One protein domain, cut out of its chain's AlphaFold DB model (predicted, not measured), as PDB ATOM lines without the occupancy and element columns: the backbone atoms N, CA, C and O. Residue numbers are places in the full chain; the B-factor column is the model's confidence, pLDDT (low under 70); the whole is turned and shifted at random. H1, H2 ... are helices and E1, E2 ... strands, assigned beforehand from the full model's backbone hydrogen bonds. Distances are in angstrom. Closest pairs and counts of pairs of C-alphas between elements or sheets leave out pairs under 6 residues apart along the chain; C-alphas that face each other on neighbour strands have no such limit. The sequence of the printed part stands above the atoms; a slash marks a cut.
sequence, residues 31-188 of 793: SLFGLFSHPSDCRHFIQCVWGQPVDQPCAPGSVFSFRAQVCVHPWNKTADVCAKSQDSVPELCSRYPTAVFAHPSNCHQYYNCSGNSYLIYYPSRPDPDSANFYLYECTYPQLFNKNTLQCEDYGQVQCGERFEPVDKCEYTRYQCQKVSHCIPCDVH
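AT A GLANCE: This is residues 31 to 188 of the 793 residues of an uncharacterized protein of Pomacea canaliculata (UniProt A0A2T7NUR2). With little regular structure, two small lobes, E1 to E5, then H1, E6, E7, H2, E8, E9 and E10, follow each other along the longest axis, and residues 153 to 184 lead to H3 at the far end. Of 158 printed residues, 54 are in three named helices and ten named strands, class mixed; the sheets E1-E2-E3, E4-E5, E6-E7-E8 and E9-E10 are antiparallel. The whole is loose, radius of gyration of the C-alphas 19.1 A, spanning 58 by 35 by 28 A.

IN THESE COORDINATES: Find C-alpha 33 at (13.072, -74.412, -74.312), where E1 begins, running to 37; E2 is 44 to 49, E3 52 to 57, 16.5 A long, E4 63 to 65, E5 70 to 72. Then come H1, 89 to 95, E6, 100 to 102, E7, 109 to 112, H2, 131 to 134, E8, 135 to 137, E9, 143 to 145, E10, 150 to 152, and H3, 185 to 188, ending at (-35.700, -44.622, -71.406).

HOW THE PARTS SIT: Hairpins E1-E2, N 36 to O 46 2.8 A, and E2-E3, N 47 to O 54 2.8 A, form a meander, each strand the antiparallel neighbour of the one before. H1 touches H2, closest C-alphas Val 89 and Ala 131, 5.1 A; both only graze the sheet E6-E7-E8. In H1 every O i to N i+4 pair is within hydrogen-bond range; H2 and H3 are too short for one.

THE WHOLE: The printed part has no cut; E5-H1, E7-H2 and E10-H3 are long links. Mean pLDDT of the printed part is 75.7; 45 residues are under 70, among them 74 to 88.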
ATOM      1  N   SER A  31       7.327 -76.590 -75.981       69.50
ATOM      2  CA  SER A  31       8.626 -77.229 -75.736       69.50
ATOM      3  C   SER A  31       9.270 -76.746 -74.425       69.50
ATOM      4  O   SER A  31       8.906 -75.701 -73.884       69.50
ATOM      5  N   LEU A  32      10.234 -77.521 -73.904       71.75
ATOM      6  CA  LEU A  32      10.982 -77.204 -72.674       71.75
ATOM      7  C   LEU A  32      11.807 -75.915 -72.799       71.75
ATOM      8  O   LEU A  32      11.945 -75.191 -71.813       71.75
ATOM      9  N   PHE A  33      12.316 -75.621 -73.998       79.94
ATOM     10  CA  PHE A  33      13.072 -74.412 -74.312       79.94
ATOM     11  C   PHE A  33      12.737 -73.929 -75.720       79.94
ATOM     12  O   PHE A  33      12.704 -74.731 -76.650       79.94
ATOM     13  N   GLY A  34      12.540 -72.624 -75.884       77.50
ATOM     14  CA  GLY A  34      12.267 -72.023 -77.190       77.50
ATOM     15  C   GLY A  34      11.847 -70.563 -77.079       77.50
ATOM     16  O   GLY A  34      11.466 -70.115 -75.998       77.50
ATOM     17  N   LEU A  35      11.933 -69.828 -78.188       79.88
ATOM     18  CA  LEU A  35      11.466 -68.447 -78.284       79.88
ATOM     19  C   LEU A  35      10.222 -68.399 -79.169       79.88
ATOM     20  O   LEU A  35      10.229 -68.933 -80.275       79.88
ATOM     21  N   PHE A  36       9.166 -67.750 -78.697       78.94
ATOM     22  CA  PHE A  36       7.869 -67.652 -79.359       78.94
ATOM     23  C   PHE A  36       7.458 -66.190 -79.515       78.94
ATOM     24  O   PHE A  36       7.779 -65.358 -78.670       78.94
ATOM     25  N   SER A  37       6.737 -65.861 -80.589       74.56
ATOM     26  CA  SER A  37       6.212 -64.504 -80.781       74.56
ATOM     27  C   SER A  37       5.266 -64.122 -79.650       74.56
ATOM     28  O   SER A  37       4.400 -64.913 -79.267       74.56
ATOM     29  N   HIS A  38       5.409 -62.902 -79.135       70.00
ATOM     30  CA  HIS A  38       4.455 -62.375 -78.174       70.00
ATOM     31  C   HIS A  38       3.111 -62.097 -78.880       70.00
ATOM     32  O   HIS A  38       3.098 -61.521 -79.972       70.00
ATOM     33  N   PRO A  39       1.972 -62.505 -78.296       63.50
ATOM     34  CA  PRO A  39       0.677 -62.516 -78.983       63.50
ATOM     35  C   PRO A  39       0.087 -61.125 -79.267       63.50
ATOM     36  O   PRO A  39      -0.821 -61.015 -80.085       63.50
ATOM     37  N   SER A  40       0.564 -60.072 -78.599       61.94
ATOM     38  CA  SER A  40      -0.013 -58.720 -78.697       61.94
ATOM     39  C   SER A  40       1.007 -57.582 -78.790       61.94
ATOM     40  O   SER A  40       0.617 -56.435 -78.985       61.94
ATOM     41  N   ASP A  41       2.304 -57.875 -78.680       68.50
ATOM     42  CA  ASP A  41       3.360 -56.856 -78.708       68.50
ATOM     43  C   ASP A  41       4.602 -57.394 -79.408       68.50
ATOM     44  O   ASP A  41       5.398 -58.129 -78.843       68.50
ATOM     45  N   CYS A  42       4.795 -56.969 -80.648       73.06
ATOM     46  CA  CYS A  42       5.912 -57.379 -81.491       73.06
ATOM     47  C   CYS A  42       7.293 -56.932 -80.986       73.06
ATOM     48  O   CYS A  42       8.312 -57.376 -81.521       73.06
ATOM     49  N   ARG A  43       7.349 -56.023 -80.003       79.06
ATOM     50  CA  ARG A  43       8.592 -55.603 -79.337       79.06
ATOM     51  C   ARG A  43       8.990 -56.548 -78.211       79.06
ATOM     52  O   ARG A  43      10.063 -56.363 -77.647       79.06
ATOM     53  N   HIS A  44       8.160 -57.539 -77.913       81.38
ATOM     54  CA  HIS A  44       8.401 -58.559 -76.912       81.38
ATOM     55  C   HIS A  44       8.327 -59.961 -77.536       81.38
ATOM     56  O   HIS A  44       7.812 -60.161 -78.641       81.38
ATOM     57  N   PHE A  45       8.877 -60.949 -76.842       81.25
ATOM     58  CA  PHE A  45       8.797 -62.361 -77.195       81.25
ATOM     59  C   PHE A  45       8.723 -63.215 -75.937       81.25
ATOM     60  O   PHE A  45       9.235 -62.851 -74.884       81.25
ATOM     61  N   ILE A  46       8.109 -64.385 -76.054       85.25
ATOM     62  CA  ILE A  46       8.021 -65.341 -74.959       85.25
ATOM     63  C   ILE A  46       9.207 -66.294 -75.039       85.25
ATOM     64  O   ILE A  46       9.332 -67.074 -75.982       85.25
ATOM     65  N   GLN A  47      10.063 -66.268 -74.027       86.50
ATOM     66  CA  GLN A  47      11.094 -67.268 -73.808       86.50
ATOM     67  C   GLN A  47      10.565 -68.369 -72.891       86.50
ATOM     68  O   GLN A  47      10.215 -68.135 -71.739       86.50
ATOM     69  N   CYS A  48      10.557 -69.599 -73.386       82.56
ATOM     70  CA  CYS A  48      10.227 -70.766 -72.588       82.56
ATOM     71  C   CYS A  48      11.469 -71.250 -71.845       82.56
ATOM     72  O   CYS A  48      12.469 -71.619 -72.466       82.56
ATOM     73  N   VAL A  49      11.396 -71.266 -70.515       83.56
ATOM     74  CA  VAL A  49      12.450 -71.789 -69.642       83.56
ATOM     75  C   VAL A  49      11.852 -72.933 -68.833       83.56
ATOM     76  O   VAL A  49      10.976 -72.719 -68.000       83.56
ATOM     77  N   TRP A  50      12.276 -74.166 -69.120       82.94
ATOM     78  CA  TRP A  50      11.698 -75.388 -68.542       82.94
ATOM     79  C   TRP A  50      10.168 -75.486 -68.717       82.94
ATOM     80  O   TRP A  50       9.448 -75.918 -67.820       82.94
ATOM     81  N   GLY A  51       9.663 -75.067 -69.884       72.38
ATOM     82  CA  GLY A  51       8.233 -75.082 -70.225       72.38
ATOM     83  C   GLY A  51       7.391 -73.964 -69.591       72.38
ATOM     84  O   GLY A  51       6.188 -73.897 -69.850       72.38
ATOM     85  N   GLN A  52       8.003 -73.078 -68.796       76.81
ATOM     86  CA  GLN A  52       7.354 -71.881 -68.254       76.81
ATOM     87  C   GLN A  52       7.574 -70.687 -69.195       76.81
ATOM     88  O   GLN A  52       8.726 -70.418 -69.551       76.81
ATOM     89  N   PRO A  53       6.511 -69.973 -69.612       79.38
ATOM     90  CA  PRO A  53       6.639 -68.803 -70.471       79.38
ATOM     91  C   PRO A  53       7.145 -67.596 -69.676       79.38
ATOM     92  O   PRO A  53       6.571 -67.234 -68.651       79.38
ATOM     93  N   VAL A  54       8.199 -66.955 -70.170       82.81
ATOM     94  CA  VAL A  54       8.761 -65.719 -69.623       82.81
ATOM     95  C   VAL A  54       8.734 -64.655 -70.713       82.81
ATOM     96  O   VAL A  54       9.311 -64.854 -71.777       82.81
ATOM     97  N   ASP A  55       8.075 -63.530 -70.457       84.06
ATOM     98  CA  ASP A  55       8.027 -62.407 -71.395       84.06
ATOM     99  C   ASP A  55       9.353 -61.628 -71.406       84.06
ATOM    100  O   ASP A  55       9.932 -61.362 -70.350       84.06
ATOM    101  N   GLN A  56       9.864 -61.313 -72.597       83.25
ATOM    102  CA  GLN A  56      11.175 -60.702 -72.807       83.25
ATOM    103  C   GLN A  56      11.110 -59.575 -73.846       83.25
ATOM    104  O   GLN A  56      10.612 -59.791 -74.951       83.25
ATOM    105  N   PRO A  57      11.656 -58.381 -73.549       86.56
ATOM    106  CA  PRO A  57      11.716 -57.282 -74.504       86.56
ATOM    107  C   PRO A  57      12.846 -57.464 -75.528       86.56
ATOM    108  O   PRO A  57      13.954 -57.896 -75.209       86.56
ATOM    109  N   CYS A  58      12.600 -57.031 -76.760       85.56
ATOM    110  CA  CYS A  58      13.637 -56.763 -77.749       85.56
ATOM    111  C   CYS A  58      14.333 -55.418 -77.473       85.56
ATOM    112  O   CYS A  58      13.787 -54.521 -76.826       85.56
ATOM    113  N   ALA A  59      15.541 -55.240 -78.018       83.31
ATOM    114  CA  ALA A  59      16.242 -53.960 -77.949       83.31
ATOM    115  C   ALA A  59      15.403 -52.831 -78.598       83.31
ATOM    116  O   ALA A  59      14.710 -53.089 -79.594       83.31
ATOM    117  N   PRO A  60      15.467 -51.582 -78.090       79.44
ATOM    118  CA  PRO A  60      14.656 -50.478 -78.600       79.44
ATOM    119  C   PRO A  60      14.758 -50.322 -80.124       79.44
ATOM    120  O   PRO A  60      15.848 -50.206 -80.679       79.44
ATOM    121  N   GLY A  61      13.612 -50.325 -80.810       71.00
ATOM    122  CA  GLY A  61      13.544 -50.199 -82.272       71.00
ATOM    123  C   GLY A  61      13.738 -51.504 -83.060       71.00
ATOM    124  O   GLY A  61      13.827 -51.452 -84.290       71.00
ATOM    125  N   SER A  62      13.777 -52.660 -82.388       80.44
ATOM    126  CA  SER A  62      13.758 -53.996 -83.002       80.44
ATOM    127  C   SER A  62      12.492 -54.777 -82.621       80.44
ATOM    128  O   SER A  62      11.813 -54.438 -81.652       80.44
ATOM    129  N   VAL A  63      12.144 -55.786 -83.420       80.06
ATOM    130  CA  VAL A  63      10.960 -56.644 -83.250       80.06
ATOM    131  C   VAL A  63      11.355 -58.112 -83.359       80.06
ATOM    132  O   VAL A  63      12.282 -58.450 -84.097       80.06
ATOM    133  N   PHE A  64      10.672 -58.994 -82.633       79.81
ATOM    134  CA  PHE A  64      11.008 -60.416 -82.634       79.81
ATOM    135  C   PHE A  64      10.522 -61.113 -83.909       79.81
ATOM    136  O   PHE A  64       9.379 -60.929 -84.330       79.81
ATOM    137  N   SER A  65      11.384 -61.930 -84.522       75.50
ATOM    138  CA  SER A  65      11.007 -62.815 -85.623       75.50
ATOM    139  C   SER A  65      11.097 -64.268 -85.181       75.50
ATOM    140  O   SER A  65      12.187 -64.764 -84.889       75.50
ATOM    141  N   PHE A  66       9.962 -64.970 -85.181       72.44
ATOM    142  CA  PHE A  66       9.911 -66.368 -84.758       72.44
ATOM    143  C   PHE A  66      10.664 -67.281 -85.723       72.44
ATOM    144  O   PHE A  66      11.481 -68.083 -85.288       72.44
ATOM    145  N   ARG A  67      10.517 -67.110 -87.035       68.38
ATOM    146  CA  ARG A  67      11.293 -67.890 -88.010       68.38
ATOM    147  C   ARG A  67      12.808 -67.705 -87.890       68.38
ATOM    148  O   ARG A  67      13.546 -68.661 -88.113       68.38
ATOM    149  N   ALA A  68      13.270 -66.496 -87.577       71.06
ATOM    150  CA  ALA A  68      14.696 -66.219 -87.396       71.06
ATOM    151  C   ALA A  68      15.178 -66.460 -85.951       71.06
ATOM    152  O   ALA A  68      16.379 -66.402 -85.704       71.06
ATOM    153  N   GLN A  69      14.251 -66.720 -85.017       77.19
ATOM    154  CA  GLN A  69      14.487 -66.870 -83.576       77.19
ATOM    155  C   GLN A  69      15.342 -65.730 -82.984       77.19
ATOM    156  O   GLN A  69      16.167 -65.950 -82.099       77.19
ATOM    157  N   VAL A  70      15.173 -64.500 -83.488       83.50
ATOM    158  CA  VAL A  70      15.980 -63.333 -83.096       83.50
ATOM    159  C   VAL A  70      15.206 -62.025 -83.280       83.50
ATOM    160  O   VAL A  70      14.328 -61.923 -84.141       83.50
ATOM    161  N   CYS A  71      15.539 -61.006 -82.481       84.25
ATOM    162  CA  CYS A  71      15.056 -59.642 -82.691       84.25
ATOM    163  C   CYS A  71      15.766 -59.017 -83.897       84.25
ATOM    164  O   CYS A  71      16.994 -58.946 -83.952       84.25
ATOM    165  N   VAL A  72      14.991 -58.544 -84.865       78.75
ATOM    166  CA  VAL A  72      15.481 -57.916 -86.095       78.75
ATOM    167  C   VAL A  72      14.945 -56.498 -86.214       78.75
ATOM    168  O   VAL A  72      13.936 -56.137 -85.607       78.75
ATOM    169  N   HIS A  73      15.601 -55.663 -87.016       75.31
ATOM    170  CA  HIS A  73      15.024 -54.363 -87.339       75.31
ATOM    171  C   HIS A  73      13.768 -54.515 -88.223       75.31
ATOM    172  O   HIS A  73      13.765 -55.362 -89.121       75.31
ATOM    173  N   PRO A  74      12.744 -53.654 -88.045       62.72
ATOM    174  CA  PRO A  74      11.453 -53.740 -88.747       62.72
ATOM    175  C   PRO A  74      11.532 -53.734 -90.282       62.72
ATOM    176  O   PRO A  74      10.599 -54.144 -90.963       62.72
ATOM    177  N   TRP A  75      12.639 -53.244 -90.840       59.41
ATOM    178  CA  TRP A  75      12.862 -53.072 -92.277       59.41
ATOM    179  C   TRP A  75      13.401 -54.344 -92.955       59.41
ATOM    180  O   TRP A  75      13.546 -54.377 -94.179       59.41
ATOM    181  N   ASN A  76      13.719 -55.387 -92.178       59.66
ATOM    182  CA  ASN A  76      14.216 -56.660 -92.690       59.66
ATOM    183  C   ASN A  76      13.057 -57.497 -93.270       59.66
ATOM    184  O   ASN A  76      12.106 -57.824 -92.567       59.66
ATOM    185  N   LYS A  77      13.120 -57.844 -94.561       49.44
ATOM    186  CA  LYS A  77      12.031 -58.499 -95.317       49.44
ATOM    187  C   LYS A  77      11.965 -60.024 -95.118       49.44
ATOM    188  O   LYS A  77      11.698 -60.758 -96.068       49.44
ATOM    189  N   THR A  78      12.231 -60.539 -93.920       54.22
ATOM    190  CA  THR A  78      11.982 -61.958 -93.616       54.22
ATOM    191  C   THR A  78      10.498 -62.163 -93.303       54.22
ATOM    192  O   THR A  78       9.923 -61.403 -92.534       54.22
ATOM    193  N   ALA A  79       9.864 -63.181 -93.895       47.59
ATOM    194  CA  ALA A  79       8.405 -63.402 -93.921       47.59
ATOM    195  C   ALA A  79       7.721 -63.720 -92.564       47.59
ATOM    196  O   ALA A  79       6.621 -64.254 -92.549       47.59
ATOM    197  N   ASP A  80       8.381 -63.430 -91.443       57.59
ATOM    198  CA  ASP A  80       7.879 -63.617 -90.075       57.59
ATOM    199  C   ASP A  80       8.448 -62.547 -89.118       57.59
ATOM    200  O   ASP A  80       8.533 -62.736 -87.906       57.59
ATOM    201  N   VAL A  81       8.959 -61.432 -89.660       53.41
ATOM    202  CA  VAL A  81       8.992 -60.174 -88.902       53.41
ATOM    203  C   VAL A  81       7.537 -59.808 -88.753       53.41
ATOM    204  O   VAL A  81       6.908 -59.731 -89.808       53.41
ATOM    205  N   CYS A  82       7.036 -59.648 -87.515       53.66
ATOM    206  CA  CYS A  82       5.669 -59.207 -87.214       53.66
ATOM    207  C   CYS A  82       5.151 -58.382 -88.386       53.66
ATOM    208  O   CYS A  82       5.589 -57.241 -88.592       53.66
ATOM    209  N   ALA A  83       4.365 -59.048 -89.239       41.06
ATOM    210  CA  ALA A  83       3.896 -58.442 -90.460       41.06
ATOM    211  C   ALA A  83       3.178 -57.172 -90.019       41.06
ATOM    212  O   ALA A  83       2.585 -57.147 -88.938       41.06
ATOM    213  N   LYS A  84       3.368 -56.101 -90.792       38.94
ATOM    214  CA  LYS A  84       2.751 -54.791 -90.584       38.94
ATOM    215  C   LYS A  84       1.434 -54.913 -89.819       38.94
ATOM    216  O   LYS A  84       0.612 -55.751 -90.163       38.94
ATOM    217  N   SER A  85       1.250 -54.031 -88.847       43.25
ATOM    218  CA  SER A  85       0.011 -53.706 -88.139       43.25
ATOM    219  C   SER A  85      -1.188 -53.468 -89.080       43.25
ATOM    220  O   SER A  85      -1.633 -52.332 -89.243       43.25
ATOM    221  N   GLN A  86      -1.643 -54.512 -89.768       49.72
ATOM    222  CA  GLN A  86      -2.656 -54.479 -90.815       49.72
ATOM    223  C   GLN A  86      -3.135 -55.883 -91.240       49.72
ATOM    224  O   GLN A  86      -3.765 -55.985 -92.286       49.72
ATOM    225  N   ASP A  87      -2.895 -56.942 -90.456       53.94
ATOM    226  CA  ASP A  87      -3.711 -58.155 -90.606       53.94
ATOM    227  C   ASP A  87      -5.138 -57.783 -90.166       53.94
ATOM    228  O   ASP A  87      -5.367 -57.279 -89.060       53.94
ATOM    229  N   SER A  88      -6.098 -57.961 -91.066       67.81
ATOM    230  CA  SER A  88      -7.505 -57.691 -90.792       67.81
ATOM    231  C   SER A  88      -8.055 -58.722 -89.792       67.81
ATOM    232  O   SER A  88      -7.608 -59.868 -89.739       67.81
ATOM    233  N   VAL A  89      -9.046 -58.341 -88.978       76.81
ATOM    234  CA  VAL A  89      -9.694 -59.260 -88.015       76.81
ATOM    235  C   VAL A  89     -10.139 -60.593 -88.663       76.81
ATOM    236  O   VAL A  89      -9.892 -61.638 -88.062       76.81
ATOM    237  N   PRO A  90     -10.714 -60.611 -89.885       79.00
ATOM    238  CA  PRO A  90     -11.034 -61.850 -90.600       79.00
ATOM    239  C   PRO A  90      -9.823 -62.749 -90.891       79.00
ATOM    240  O   PRO A  90      -9.919 -63.968 -90.749       79.00
ATOM    241  N   GLU A  91      -8.666 -62.187 -91.248       75.56
ATOM    242  CA  GLU A  91      -7.441 -62.966 -91.488       75.56
ATOM    243  C   GLU A  91      -6.909 -63.579 -90.189       75.56
ATOM    244  O   GLU A  91      -6.499 -64.746 -90.160       75.56
ATOM    245  N   LEU A  92      -6.982 -62.825 -89.087       73.88
ATOM    246  CA  LEU A  92      -6.596 -63.307 -87.763       73.88
ATOM    247  C   LEU A  92      -7.524 -64.433 -87.280       73.88
ATOM    248  O   LEU A  92      -7.047 -65.449 -86.771       73.88
ATOM    249  N   CYS A  93      -8.832 -64.297 -87.497       76.75
ATOM    250  CA  CYS A  93      -9.818 -65.313 -87.136       76.75
ATOM    251  C   CYS A  93      -9.781 -66.547 -88.042       76.75
ATOM    252  O   CYS A  93     -10.020 -67.657 -87.568       76.75
ATOM    253  N   SER A  94      -9.384 -66.388 -89.307       81.31
ATOM    254  CA  SER A  94      -9.121 -67.513 -90.215       81.31
ATOM    255  C   SER A  94      -7.918 -68.347 -89.757       81.31
ATOM    256  O   SER A  94      -7.898 -69.566 -89.927       81.31
ATOM    257  N   ARG A  95      -6.913 -67.706 -89.143       78.94
ATOM    258  CA  ARG A  95      -5.724 -68.372 -88.588       78.94
ATOM    259  C   ARG A  95      -5.976 -68.961 -87.195       78.94
ATOM    260  O   ARG A  95      -5.424 -70.013 -86.878       78.94
ATOM    261  N   TYR A  96      -6.811 -68.308 -86.383       77.62
ATOM    262  CA  TYR A  96      -7.118 -68.706 -85.005       77.62
ATOM    263  C   TYR A  96      -8.635 -68.703 -84.723       77.62
ATOM    264  O   TYR A  96      -9.153 -67.766 -84.114       77.62
ATOM    265  N   PRO A  97      -9.360 -69.783 -85.072       81.56
ATOM    266  CA  PRO A  97     -10.831 -69.815 -85.035       81.56
ATOM    267  C   PRO A  97     -11.482 -69.711 -83.647       81.56
ATOM    268  O   PRO A  97     -12.692 -69.575 -83.545       81.56
ATOM    269  N   THR A  98     -10.710 -69.809 -82.563       81.94
ATOM    270  CA  THR A  98     -11.208 -69.737 -81.173       81.94
ATOM    271  C   THR A  98     -10.615 -68.567 -80.393       81.94
ATOM    272  O   THR A  98     -10.835 -68.448 -79.188       81.94
ATOM    273  N   ALA A  99      -9.841 -67.707 -81.059       79.50
ATOM    274  CA  ALA A  99      -9.211 -66.575 -80.406       79.50
ATOM    275  C   ALA A  99     -10.252 -65.558 -79.928       79.50
ATOM    276  O   ALA A  99     -11.237 -65.266 -80.612       79.50
ATOM    277  N   VAL A 100      -9.981 -64.996 -78.752       83.75
ATOM    278  CA  VAL A 100     -10.715 -63.871 -78.183       83.75
ATOM    279  C   VAL A 100      -9.699 -62.798 -77.827       83.75
ATOM    280  O   VAL A 100      -8.707 -63.088 -77.160       83.75
ATOM    281  N   PHE A 101      -9.919 -61.570 -78.279       82.88
ATOM    282  CA  PHE A 101      -9.014 -60.455 -78.004       82.88
ATOM    283  C   PHE A 101      -9.775 -59.138 -77.887       82.88
ATOM    284  O   PHE A 101     -10.859 -58.969 -78.434       82.88
ATOM    285  N   ALA A 102      -9.212 -58.198 -77.133       81.75
ATOM    286  CA  ALA A 102      -9.853 -56.920 -76.856       81.75
ATOM    287  C   ALA A 102      -9.951 -56.022 -78.099       81.75
ATOM    288  O   ALA A 102      -9.059 -56.032 -78.948       81.75
ATOM    289  N   HIS A 103     -10.986 -55.179 -78.167       83.94
ATOM    290  CA  HIS A 103     -11.050 -54.129 -79.179       83.94
ATOM    291  C   HIS A 103      -9.967 -53.063 -78.904       83.94
ATOM    292  O   HIS A 103      -9.781 -52.665 -77.746       83.94
ATOM    293  N   PRO A 104      -9.258 -52.570 -79.938       76.88
ATOM    294  CA  PRO A 104      -8.123 -51.662 -79.765       76.88
ATOM    295  C   PRO A 104      -8.511 -50.294 -79.197       76.88
ATOM    296  O   PRO A 104      -7.716 -49.696 -78.482       76.88
ATOM    297  N   SER A 105      -9.732 -49.821 -79.469       80.25
ATOM    298  CA  SER A 105     -10.169 -48.467 -79.091       80.25
ATOM    299  C   SER A 105     -11.320 -48.426 -78.087       80.25
ATOM    300  O   SER A 105     -11.605 -47.360 -77.564       80.25
ATOM    301  N   ASN A 106     -11.984 -49.550 -77.800       83.44
ATOM    302  CA  ASN A 106     -13.229 -49.579 -77.021       83.44
ATOM    303  C   ASN A 106     -13.100 -50.621 -75.914       83.44
ATOM    304  O   ASN A 106     -12.927 -51.804 -76.184       83.44
ATOM    305  N   CYS A 107     -13.180 -50.193 -74.659       90.31
ATOM    306  CA  CYS A 107     -12.934 -51.067 -73.517       90.31
ATOM    307  C   CYS A 107     -14.062 -52.084 -73.286       90.31
ATOM    308  O   CYS A 107     -13.838 -53.160 -72.744       90.31
ATOM    309  N   HIS A 108     -15.273 -51.758 -73.735       92.56
ATOM    310  CA  HIS A 108     -16.463 -52.599 -73.629       92.56
ATOM    311  C   HIS A 108     -16.628 -53.584 -74.799       92.56
ATOM    312  O   HIS A 108     -17.555 -54.391 -74.783       92.56
ATOM    313  N   GLN A 109     -15.745 -53.537 -75.803       90.69
ATOM    314  CA  GLN A 109     -15.830 -54.357 -77.013       90.69
ATOM    315  C   GLN A 109     -14.649 -55.321 -77.131       90.69
ATOM    316  O   GLN A 109     -13.544 -55.069 -76.641       90.69
ATOM    317  N   TYR A 110     -14.883 -56.435 -77.815       89.25
ATOM    318  CA  TYR A 110     -13.891 -57.479 -78.044       89.25
ATOM    319  C   TYR A 110     -14.212 -58.262 -79.311       89.25
ATOM    320  O   TYR A 110     -15.347 -58.271 -79.768       89.25
ATOM    321  N   TYR A 111     -13.227 -58.937 -79.883       86.75
ATOM    322  CA  TYR A 111     -13.427 -59.845 -80.999       86.75
ATOM    323  C   TYR A 111     -13.444 -61.287 -80.504       86.75
ATOM    324  O   TYR A 111     -12.629 -61.664 -79.664       86.75
ATOM    325  N   ASN A 112     -14.364 -62.090 -81.031       88.69
ATOM    326  CA  ASN A 112     -14.427 -63.529 -80.808       88.69
ATOM    327  C   ASN A 112     -14.514 -64.247 -82.156       88.69
ATOM    328  O   ASN A 112     -15.523 -64.167 -82.860       88.69
ATOM    329  N   CYS A 113     -13.456 -64.980 -82.487       84.88
ATOM    330  CA  CYS A 113     -13.304 -65.667 -83.765       84.88
ATOM    331  C   CYS A 113     -14.204 -66.900 -83.933       84.88
ATOM    332  O   CYS A 113     -14.335 -67.402 -85.046       84.88
ATOM    333  N   SER A 114     -14.877 -67.344 -82.863       85.50
ATOM    334  CA  SER A 114     -15.812 -68.481 -82.909       85.50
ATOM    335  C   SER A 114     -17.111 -68.159 -83.669       85.50
ATOM    336  O   SER A 114     -17.857 -69.072 -84.018       85.50
ATOM    337  N   GLY A 115     -17.350 -66.876 -83.968       70.00
ATOM    338  CA  GLY A 115     -18.272 -66.406 -85.000       70.00
ATOM    339  C   GLY A 115     -19.755 -66.253 -84.629       70.00
ATOM    340  O   GLY A 115     -20.290 -66.903 -83.733       70.00
ATOM    341  N   ASN A 116     -20.397 -65.407 -85.450       69.81
ATOM    342  CA  ASN A 116     -21.802 -64.983 -85.521       69.81
ATOM    343  C   ASN A 116     -22.263 -63.908 -84.517       69.81
ATOM    344  O   ASN A 116     -23.255 -64.082 -83.801       69.81
ATOM    345  N   SER A 117     -21.566 -62.767 -84.488       71.25
ATOM    346  CA  SER A 117     -22.073 -61.566 -83.817       71.25
ATOM    347  C   SER A 117     -23.152 -60.850 -84.637       71.25
ATOM    348  O   SER A 117     -23.033 -60.689 -85.850       71.25
ATOM    349  N   TYR A 118     -24.183 -60.351 -83.949       66.19
ATOM    350  CA  TYR A 118     -25.292 -59.578 -84.526       66.19
ATOM    351  C   TYR A 118     -25.268 -58.090 -84.144       66.19
ATOM    352  O   TYR A 118     -26.258 -57.390 -84.342       66.19
ATOM    353  N   LEU A 119     -24.170 -57.583 -83.575       66.06
ATOM    354  CA  LEU A 119     -24.151 -56.250 -82.959       66.06
ATOM    355  C   LEU A 119     -24.363 -55.066 -83.910       66.06
ATOM    356  O   LEU A 119     -24.662 -53.986 -83.412       66.06
ATOM    357  N   ILE A 120     -24.200 -55.213 -85.234       58.19
ATOM    358  CA  ILE A 120     -24.126 -54.061 -86.161       58.19
ATOM    359  C   ILE A 120     -25.114 -54.125 -87.356       58.19
ATOM    360  O   ILE A 120     -25.305 -53.105 -88.011       58.19
ATOM    361  N   TYR A 121     -25.776 -55.253 -87.673       55.34
ATOM    362  CA  TYR A 121     -26.531 -55.364 -88.942       55.34
ATOM    363  C   TYR A 121     -27.866 -56.135 -88.869       55.34
ATOM    364  O   TYR A 121     -27.904 -57.357 -88.755       55.34
ATOM    365  N   TYR A 122     -28.970 -55.406 -89.072       42.22
ATOM    366  CA  TYR A 122     -30.189 -55.867 -89.757       42.22
ATOM    367  C   TYR A 122     -30.544 -54.800 -90.820       42.22
ATOM    368  O   TYR A 122     -30.429 -53.613 -90.508       42.22
ATOM    369  N   PRO A 123     -30.957 -55.159 -92.061       43.53
ATOM    370  CA  PRO A 123     -31.582 -56.428 -92.447       43.53
ATOM    371  C   PRO A 123     -30.723 -57.382 -93.303       43.53
ATOM    372  O   PRO A 123     -31.255 -58.364 -93.821       43.53
ATOM    373  N   SER A 124     -29.421 -57.145 -93.463       49.22
ATOM    374  CA  SER A 124     -28.542 -58.009 -94.273       49.22
ATOM    375  C   SER A 124     -27.742 -58.977 -93.398       49.22
ATOM    376  O   SER A 124     -27.261 -58.584 -92.338       49.22
ATOM    377  N   ARG A 125     -27.587 -60.238 -93.841       55.91
ATOM    378  CA  ARG A 125     -26.713 -61.232 -93.186       55.91
ATOM    379  C   ARG A 125     -25.294 -60.653 -93.039       55.91
ATOM    380  O   ARG A 125     -24.821 -60.061 -94.010       55.91
ATOM    381  N   PRO A 126     -24.632 -60.808 -91.878       54.81
ATOM    382  CA  PRO A 126     -23.293 -60.274 -91.683       54.81
ATOM    383  C   PRO A 126     -22.317 -60.973 -92.635       54.81
ATOM    384  O   PRO A 126     -22.290 -62.201 -92.717       54.81
ATOM    385  N   ASP A 127     -21.572 -60.167 -93.388       64.12
ATOM    386  CA  ASP A 127     -20.534 -60.622 -94.310       64.12
ATOM    387  C   ASP A 127     -19.414 -61.325 -93.510       64.12
ATOM    388  O   ASP A 127     -18.837 -60.683 -92.624       64.12
ATOM    389  N   PRO A 128     -19.113 -62.615 -93.769       65.12
ATOM    390  CA  PRO A 128     -18.042 -63.356 -93.092       65.12
ATOM    391  C   PRO A 128     -16.659 -62.705 -93.229       65.12
ATOM    392  O   PRO A 128     -15.794 -62.919 -92.376       65.12
ATOM    393  N   ASP A 129     -16.475 -61.884 -94.267       66.00
ATOM    394  CA  ASP A 129     -15.230 -61.175 -94.559       66.00
ATOM    395  C   ASP A 129     -15.150 -59.807 -93.848       66.00
ATOM    396  O   ASP A 129     -14.190 -59.054 -94.016       66.00
ATOM    397  N   SER A 130     -16.133 -59.464 -93.005       71.88
ATOM    398  CA  SER A 130     -16.140 -58.232 -92.213       71.88
ATOM    399  C   SER A 130     -15.658 -58.457 -90.779       71.88
ATOM    400  O   SER A 130     -16.119 -59.356 -90.079       71.88
ATOM    401  N   ALA A 131     -14.821 -57.548 -90.264       69.94
ATOM    402  CA  ALA A 131     -14.448 -57.511 -88.844       69.94
ATOM    403  C   ALA A 131     -15.668 -57.448 -87.899       69.94
ATOM    404  O   ALA A 131     -15.610 -57.939 -86.772       69.94
ATOM    405  N   ASN A 132     -16.788 -56.891 -88.373       74.25
ATOM    406  CA  ASN A 132     -18.035 -56.787 -87.615       74.25
ATOM    407  C   ASN A 132     -18.682 -58.153 -87.335       74.25
ATOM    408  O   ASN A 132     -19.393 -58.280 -86.344       74.25
ATOM    409  N   PHE A 133     -18.413 -59.179 -88.155       79.56
ATOM    410  CA  PHE A 133     -18.904 -60.545 -87.931       79.56
ATOM    411  C   PHE A 133     -18.365 -61.150 -86.622       79.56
ATOM    412  O   PHE A 133     -19.041 -61.949 -85.967       79.56
ATOM    413  N   TYR A 134     -17.164 -60.725 -86.222       82.81
ATOM    414  CA  TYR A 134     -16.455 -61.208 -85.037       82.81
ATOM    415  C   TYR A 134     -16.526 -60.241 -83.852       82.81
ATOM    416  O   TYR A 134     -16.014 -60.572 -82.789       82.81
ATOM    417  N   LEU A 135     -17.107 -59.048 -84.008       85.75
ATOM    418  CA  LEU A 135     -17.118 -58.016 -82.968       85.75
ATOM    419  C   LEU A 135     -18.238 -58.265 -81.960       85.75
ATOM    420  O   LEU A 135     -19.397 -58.261 -82.341       85.75
ATOM    421  N   TYR A 136     -17.906 -58.403 -80.684       89.00
ATOM    422  CA  TYR A 136     -18.803 -58.540 -79.539       89.00
ATOM    423  C   TYR A 136     -18.666 -57.349 -78.575       89.00
ATOM    424  O   TYR A 136     -17.711 -56.574 -78.624       89.00
ATOM    425  N   GLU A 137     -19.639 -57.207 -77.680       90.94
ATOM    426  CA  GLU A 137     -19.756 -56.103 -76.733       90.94
ATOM    427  C   GLU A 137     -20.286 -56.646 -75.404       90.94
ATOM    428  O   GLU A 137     -21.213 -57.463 -75.377       90.94
ATOM    429  N   CYS A 138     -19.676 -56.218 -74.301       92.62
ATOM    430  CA  CYS A 138     -20.085 -56.601 -72.957       92.62
ATOM    431  C   CYS A 138     -21.468 -56.023 -72.604       92.62
ATOM    432  O   CYS A 138     -21.971 -55.089 -73.228       92.62
ATOM    433  N   THR A 139     -22.126 -56.595 -71.599       91.44
ATOM    434  CA  THR A 139     -23.412 -56.070 -71.112       91.44
ATOM    435  C   THR A 139     -23.154 -54.887 -70.191       91.44
ATOM    436  O   THR A 139     -22.291 -54.987 -69.334       91.44
ATOM    437  N   TYR A 140     -23.898 -53.787 -70.315       89.19
ATOM    438  CA  TYR A 140     -23.745 -52.652 -69.400       89.19
ATOM    439  C   TYR A 140     -23.985 -53.072 -67.932       89.19
ATOM    440  O   TYR A 140     -24.972 -53.776 -67.690       89.19
ATOM    441  N   PRO A 141     -23.165 -52.638 -66.949       91.81
ATOM    442  CA  PRO A 141     -22.006 -51.735 -67.054       91.81
ATOM    443  C   PRO A 141     -20.637 -52.446 -67.191       91.81
ATOM    444  O   PRO A 141     -19.611 -51.850 -66.892       91.81
ATOM    445  N   GLN A 142     -20.588 -53.713 -67.609       94.06
ATOM    446  CA  GLN A 142     -19.361 -54.521 -67.689       94.06
ATOM    447  C   GLN A 142     -18.412 -54.085 -68.815       94.06
ATOM    448  O   GLN A 142     -18.848 -53.635 -69.880       94.06
ATOM    449  N   LEU A 143     -17.114 -54.315 -68.610       94.44
ATOM    450  CA  LEU A 143     -16.024 -53.996 -69.535       94.44
ATOM    451  C   LEU A 143     -15.186 -55.245 -69.844       94.44
ATOM    452  O   LEU A 143     -15.157 -56.195 -69.065       94.44
ATOM    453  N   PHE A 144     -14.498 -55.264 -70.987       94.12
ATOM    454  CA  PHE A 144     -13.696 -56.412 -71.409       94.12
ATOM    455  C   PHE A 144     -12.267 -56.338 -70.856       94.12
ATOM    456  O   PHE A 144     -11.439 -55.497 -71.251       94.12
ATOM    457  N   ASN A 145     -11.951 -57.274 -69.966       91.38
ATOM    458  CA  ASN A 145     -10.636 -57.414 -69.373       91.38
ATOM    459  C   ASN A 145      -9.690 -58.142 -70.340       91.38
ATOM    460  O   ASN A 145      -9.838 -59.327 -70.631       91.38
ATOM    461  N   LYS A 146      -8.672 -57.424 -70.828       85.50
ATOM    462  CA  LYS A 146      -7.684 -57.960 -71.780       85.50
ATOM    463  C   LYS A 146      -6.750 -59.019 -71.177       85.50
ATOM    464  O   LYS A 146      -6.103 -59.729 -71.937       85.50
ATOM    465  N   ASN A 147      -6.666 -59.110 -69.846       83.50
ATOM    466  CA  ASN A 147      -5.799 -60.062 -69.149       83.50
ATOM    467  C   ASN A 147      -6.516 -61.395 -68.901       83.50
ATOM    468  O   ASN A 147      -5.917 -62.453 -69.073       83.50
ATOM    469  N   THR A 148      -7.794 -61.352 -68.509       88.94
ATOM    470  CA  THR A 148      -8.611 -62.553 -68.247       88.94
ATOM    471  C   THR A 148      -9.397 -63.021 -69.473       88.94
ATOM    472  O   THR A 148      -9.893 -64.146 -69.485       88.94
ATOM    473  N   LEU A 149      -9.466 -62.185 -70.518       85.00
ATOM    474  CA  LEU A 149     -10.224 -62.400 -71.755       85.00
ATOM    475  C   LEU A 149     -11.737 -62.566 -71.514       85.00
ATOM    476  O   LEU A 149     -12.402 -63.327 -72.217       85.00
ATOM    477  N   GLN A 150     -12.283 -61.860 -70.517       91.12
ATOM    478  CA  GLN A 150     -13.691 -61.937 -70.108       91.12
ATOM    479  C   GLN A 150     -14.310 -60.554 -69.858       91.12
ATOM    480  O   GLN A 150     -13.606 -59.569 -69.635       91.12
ATOM    481  N   CYS A 151     -15.645 -60.488 -69.898       94.12
ATOM    482  CA  CYS A 151     -16.399 -59.319 -69.447       94.12
ATOM    483  C   CYS A 151     -16.518 -59.341 -67.919       94.12
ATOM    484  O   CYS A 151     -17.101 -60.268 -67.357       94.12
ATOM    485  N   GLU A 152     -16.000 -58.308 -67.267       95.19
ATOM    486  CA  GLU A 152     -15.977 -58.148 -65.812       95.19
ATOM    487  C   GLU A 152     -16.623 -56.817 -65.414       95.19
ATOM    488  O   GLU A 152     -16.911 -55.969 -66.262       95.19
ATOM    489  N   ASP A 153     -16.901 -56.641 -64.123       92.75
ATOM    490  CA  ASP A 153     -17.433 -55.377 -63.616       92.75
ATOM    491  C   ASP A 153     -16.450 -54.221 -63.872       92.75
ATOM    492  O   ASP A 153     -15.235 -54.401 -63.768       92.75
ATOM    493  N   TYR A 154     -16.967 -53.036 -64.206       91.00
ATOM    494  CA  TYR A 154     -16.142 -51.884 -64.581       91.00
ATOM    495  C   TYR A 154     -15.115 -51.511 -63.506       91.00
ATOM    496  O   TYR A 154     -13.997 -51.141 -63.854       91.00
ATOM    497  N   GLY A 155     -15.433 -51.695 -62.219       87.94
ATOM    498  CA  GLY A 155     -14.507 -51.404 -61.124       87.94
ATOM    499  C   GLY A 155     -13.272 -52.317 -61.078       87.94
ATOM    500  O   GLY A 155     -12.305 -52.011 -60.384       87.94
ATOM    501  N   GLN A 156     -13.282 -53.437 -61.808       89.62
ATOM    502  CA  GLN A 156     -12.202 -54.432 -61.835       89.62
ATOM    503  C   GLN A 156     -11.343 -54.359 -63.107       89.62
ATOM    504  O   GLN A 156     -10.289 -54.996 -63.179       89.62
ATOM    505  N   VAL A 157     -11.758 -53.577 -64.109       92.19
ATOM    506  CA  VAL A 157     -11.139 -53.558 -65.439       92.19
ATOM    507  C   VAL A 157     -10.323 -52.290 -65.655       92.19
ATOM    508  O   VAL A 157     -10.797 -51.178 -65.472       92.19
ATOM    509  N   GLN A 158      -9.087 -52.446 -66.133       89.69
ATOM    510  CA  GLN A 158      -8.239 -51.319 -66.522       89.69
ATOM    511  C   GLN A 158      -8.332 -51.061 -68.033       89.69
ATOM    512  O   GLN A 158      -7.832 -51.839 -68.859       89.69
ATOM    513  N   CYS A 159      -8.966 -49.952 -68.414       86.12
ATOM    514  CA  CYS A 159      -9.170 -49.604 -69.821       86.12
ATOM    515  C   CYS A 159      -7.924 -49.040 -70.513       86.12
ATOM    516  O   CYS A 159      -7.691 -49.367 -71.683       86.12
ATOM    517  N   GLY A 160      -7.076 -48.298 -69.792       86.69
ATOM    518  CA  GLY A 160      -5.906 -47.627 -70.367       86.69
ATOM    519  C   GLY A 160      -6.332 -46.532 -71.349       86.69
ATOM    520  O   GLY A 160      -7.158 -45.699 -71.003       86.69
ATOM    521  N   GLU A 161      -5.808 -46.558 -72.576       84.25
ATOM    522  CA  GLU A 161      -6.176 -45.608 -73.647       84.25
ATOM    523  C   GLU A 161      -7.485 -45.967 -74.377       84.25
ATOM    524  O   GLU A 161      -7.941 -45.225 -75.245       84.25
ATOM    525  N   ARG A 162      -8.103 -47.115 -74.058       83.94
ATOM    526  CA  ARG A 162      -9.369 -47.538 -74.673       83.94
ATOM    527  C   ARG A 162     -10.524 -46.724 -74.100       83.94
ATOM    528  O   ARG A 162     -10.607 -46.559 -72.887       83.94
ATOM    529  N   PHE A 163     -11.457 -46.319 -74.958       87.56
ATOM    530  CA  PHE A 163     -12.673 -45.618 -74.561       87.56
ATOM    531  C   PHE A 163     -13.469 -46.436 -73.539       87.56
ATOM    532  O   PHE A 163     -13.876 -47.575 -73.809       87.56
ATOM    533  N   GLU A 164     -13.677 -45.843 -72.368       91.50
ATOM    534  CA  GLU A 164     -14.500 -46.387 -71.301       91.50
ATOM    535  C   GLU A 164     -15.888 -45.728 -71.341       91.50
ATOM    536  O   GLU A 164     -16.007 -44.551 -71.002       91.50
ATOM    537  N   PRO A 165     -16.941 -46.461 -71.746       90.25
ATOM    538  CA  PRO A 165     -18.295 -45.928 -71.707       90.25
ATOM    539  C   PRO A 165     -18.811 -45.893 -70.268       90.25
ATOM    540  O   PRO A 165     -18.810 -46.928 -69.595       90.25
ATOM    541  N   VAL A 166     -19.288 -44.738 -69.815       89.25
ATOM    542  CA  VAL A 166     -19.962 -44.557 -68.512       89.25
ATOM    543  C   VAL A 166     -21.484 -44.541 -68.675       89.25
ATOM    544  O   VAL A 166     -22.234 -44.919 -67.770       89.25
ATOM    545  N   ASP A 167     -21.956 -44.206 -69.874       87.62
ATOM    546  CA  ASP A 167     -23.369 -44.186 -70.208       87.62
ATOM    547  C   ASP A 167     -23.826 -45.497 -70.863       87.62
ATOM    548  O   ASP A 167     -23.100 -46.144 -71.622       87.62
ATOM    549  N   LYS A 168     -25.070 -45.901 -70.595       86.69
ATOM    550  CA  LYS A 168     -25.656 -47.109 -71.186       86.69
ATOM    551  C   LYS A 168     -25.871 -46.975 -72.694       86.69
ATOM    552  O   LYS A 168     -25.804 -47.969 -73.409       86.69
ATOM    553  N   CYS A 169     -26.096 -45.763 -73.181       85.38
ATOM    554  CA  CYS A 169     -26.315 -45.447 -74.586       85.38
ATOM    555  C   CYS A 169     -25.008 -45.319 -75.384       85.38
ATOM    556  O   CYS A 169     -25.041 -45.311 -76.613       85.38
ATOM    557  N   GLU A 170     -23.851 -45.304 -74.714       87.62
ATOM    558  CA  GLU A 170     -22.530 -45.412 -75.353       87.62
ATOM    559  C   GLU A 170     -22.214 -46.858 -75.799       87.62
ATOM    560  O   GLU A 170     -21.305 -47.062 -76.600       87.62
ATOM    561  N   TYR A 171     -22.995 -47.849 -75.350       87.31
ATOM    562  CA  TYR A 171     -22.928 -49.240 -75.812       87.31
ATOM    563  C   TYR A 171     -23.795 -49.425 -77.062       87.31
ATOM    564  O   TYR A 171     -25.011 -49.188 -77.055       87.31
ATOM    565  N   THR A 172     -23.179 -49.923 -78.130       81.19
ATOM    566  CA  THR A 172     -23.772 -50.069 -79.469       81.19
ATOM    567  C   THR A 172     -25.051 -50.905 -79.446       81.19
ATOM    568  O   THR A 172     -26.003 -50.610 -80.168       81.19
ATOM    569  N   ARG A 173     -25.123 -51.922 -78.578       76.94
ATOM    570  CA  ARG A 173     -26.289 -52.813 -78.466       76.94
ATOM    571  C   ARG A 173     -27.568 -52.139 -77.969       76.94
ATOM    572  O   ARG A 173     -28.645 -52.702 -78.158       76.94
ATOM    573  N   TYR A 174     -27.462 -51.004 -77.272       77.19
ATOM    574  CA  TYR A 174     -28.622 -50.251 -76.778       77.19
ATOM    575  C   TYR A 174     -28.966 -49.069 -77.687       77.19
ATOM    576  O   TYR A 174     -30.015 -48.448 -77.518       77.19
ATOM    577  N   GLN A 175     -28.117 -48.771 -78.673       74.19
ATOM    578  CA  GLN A 175     -28.381 -47.741 -79.663       74.19
ATOM    579  C   GLN A 175     -29.408 -48.220 -80.689       74.19
ATOM    580  O   GLN A 175     -29.443 -49.374 -81.118       74.19
ATOM    581  N   CYS A 176     -30.249 -47.290 -81.128       68.94
ATOM    582  CA  CYS A 176     -31.235 -47.557 -82.159       68.94
ATOM    583  C   CYS A 176     -30.584 -47.636 -83.543       68.94
ATOM    584  O   CYS A 176     -30.215 -46.618 -84.127       68.94
ATOM    585  N   GLN A 177     -30.526 -48.829 -84.127       63.34
ATOM    586  CA  GLN A 177     -30.040 -49.020 -85.495       63.34
ATOM    587  C   GLN A 177     -31.172 -48.807 -86.507       63.34
ATOM    588  O   GLN A 177     -31.870 -49.741 -86.880       63.34
ATOM    589  N   LYS A 178     -31.382 -47.545 -86.910       50.09
ATOM    590  CA  LYS A 178     -32.177 -47.098 -88.081       50.09
ATOM    591  C   LYS A 178     -33.484 -47.870 -88.377       50.09
ATOM    592  O   LYS A 178     -33.818 -48.107 -89.534       50.09
ATOM    593  N   VAL A 179     -34.280 -48.195 -87.357       50.25
ATOM    594  CA  VAL A 179     -35.682 -48.616 -87.534       50.25
ATOM    595  C   VAL A 179     -36.582 -47.461 -87.108       50.25
ATOM    596  O   VAL A 179     -36.407 -46.907 -86.024       50.25
ATOM    597  N   SER A 180     -37.581 -47.117 -87.920       45.78
ATOM    598  CA  SER A 180     -38.522 -45.997 -87.713       45.78
ATOM    599  C   SER A 180     -39.420 -46.106 -86.461       45.78
ATOM    600  O   SER A 180     -40.341 -45.306 -86.279       45.78
ATOM    601  N   HIS A 181     -39.184 -47.097 -85.596       51.81
ATOM    602  CA  HIS A 181     -39.962 -47.421 -84.392       51.81
ATOM    603  C   HIS A 181     -39.094 -47.625 -83.137       51.81
ATOM    604  O   HIS A 181     -39.605 -48.057 -82.108       51.81
ATOM    605  N   CYS A 182     -37.785 -47.378 -83.215       58.91
ATOM    606  CA  CYS A 182     -36.904 -47.531 -82.063       58.91
ATOM    607  C   CYS A 182     -36.920 -46.252 -81.216       58.91
ATOM    608  O   CYS A 182     -36.654 -45.164 -81.728       58.91
ATOM    609  N   ILE A 183     -37.270 -46.382 -79.934       60.75
ATOM    610  CA  ILE A 183     -37.229 -45.280 -78.967       60.75
ATOM    611  C   ILE A 183     -35.752 -45.007 -78.655       60.75
ATOM    612  O   ILE A 183     -35.091 -45.931 -78.177       60.75
ATOM    613  N   PRO A 184     -35.227 -43.787 -78.902       66.50
ATOM    614  CA  PRO A 184     -33.835 -43.461 -78.608       66.50
ATOM    615  C   PRO A 184     -33.450 -43.852 -77.177       66.50
ATOM    616  O   PRO A 184     -34.256 -43.703 -76.253       66.50
ATOM    617  N   CYS A 185     -32.232 -44.368 -77.007       73.06
ATOM    618  CA  CYS A 185     -31.753 -44.904 -75.734       73.06
ATOM    619  C   CYS A 185     -31.899 -43.894 -74.583       73.06
ATOM    620  O   CYS A 185     -32.469 -44.229 -73.544       73.06
ATOM    621  N   ASP A 186     -31.547 -42.633 -74.838       70.25
ATOM    622  CA  ASP A 186     -31.580 -41.535 -73.863       70.25
ATOM    623  C   ASP A 186     -32.983 -41.242 -73.294       70.25
ATOM    624  O   ASP A 186     -33.118 -40.613 -72.251       70.25
ATOM    625  N   VAL A 187     -34.052 -41.685 -73.972       64.25
ATOM    626  CA  VAL A 187     -35.446 -41.436 -73.552       64.25
ATOM    627  C   VAL A 187     -35.896 -42.393 -72.444       64.25
ATOM    628  O   VAL A 187     -36.794 -42.067 -71.668       64.25
ATOM    629  N   HIS A 188     -35.313 -43.590 -72.376       67.19
ATOM    630  CA  HIS A 188     -35.700 -44.622 -71.406       67.19
ATOM    631  C   HIS A 188     -34.540 -45.103 -70.520       67.19
ATOM    632  O   HIS A 188     -34.775 -45.799 -69.529       67.19
TER     633      HIS A 188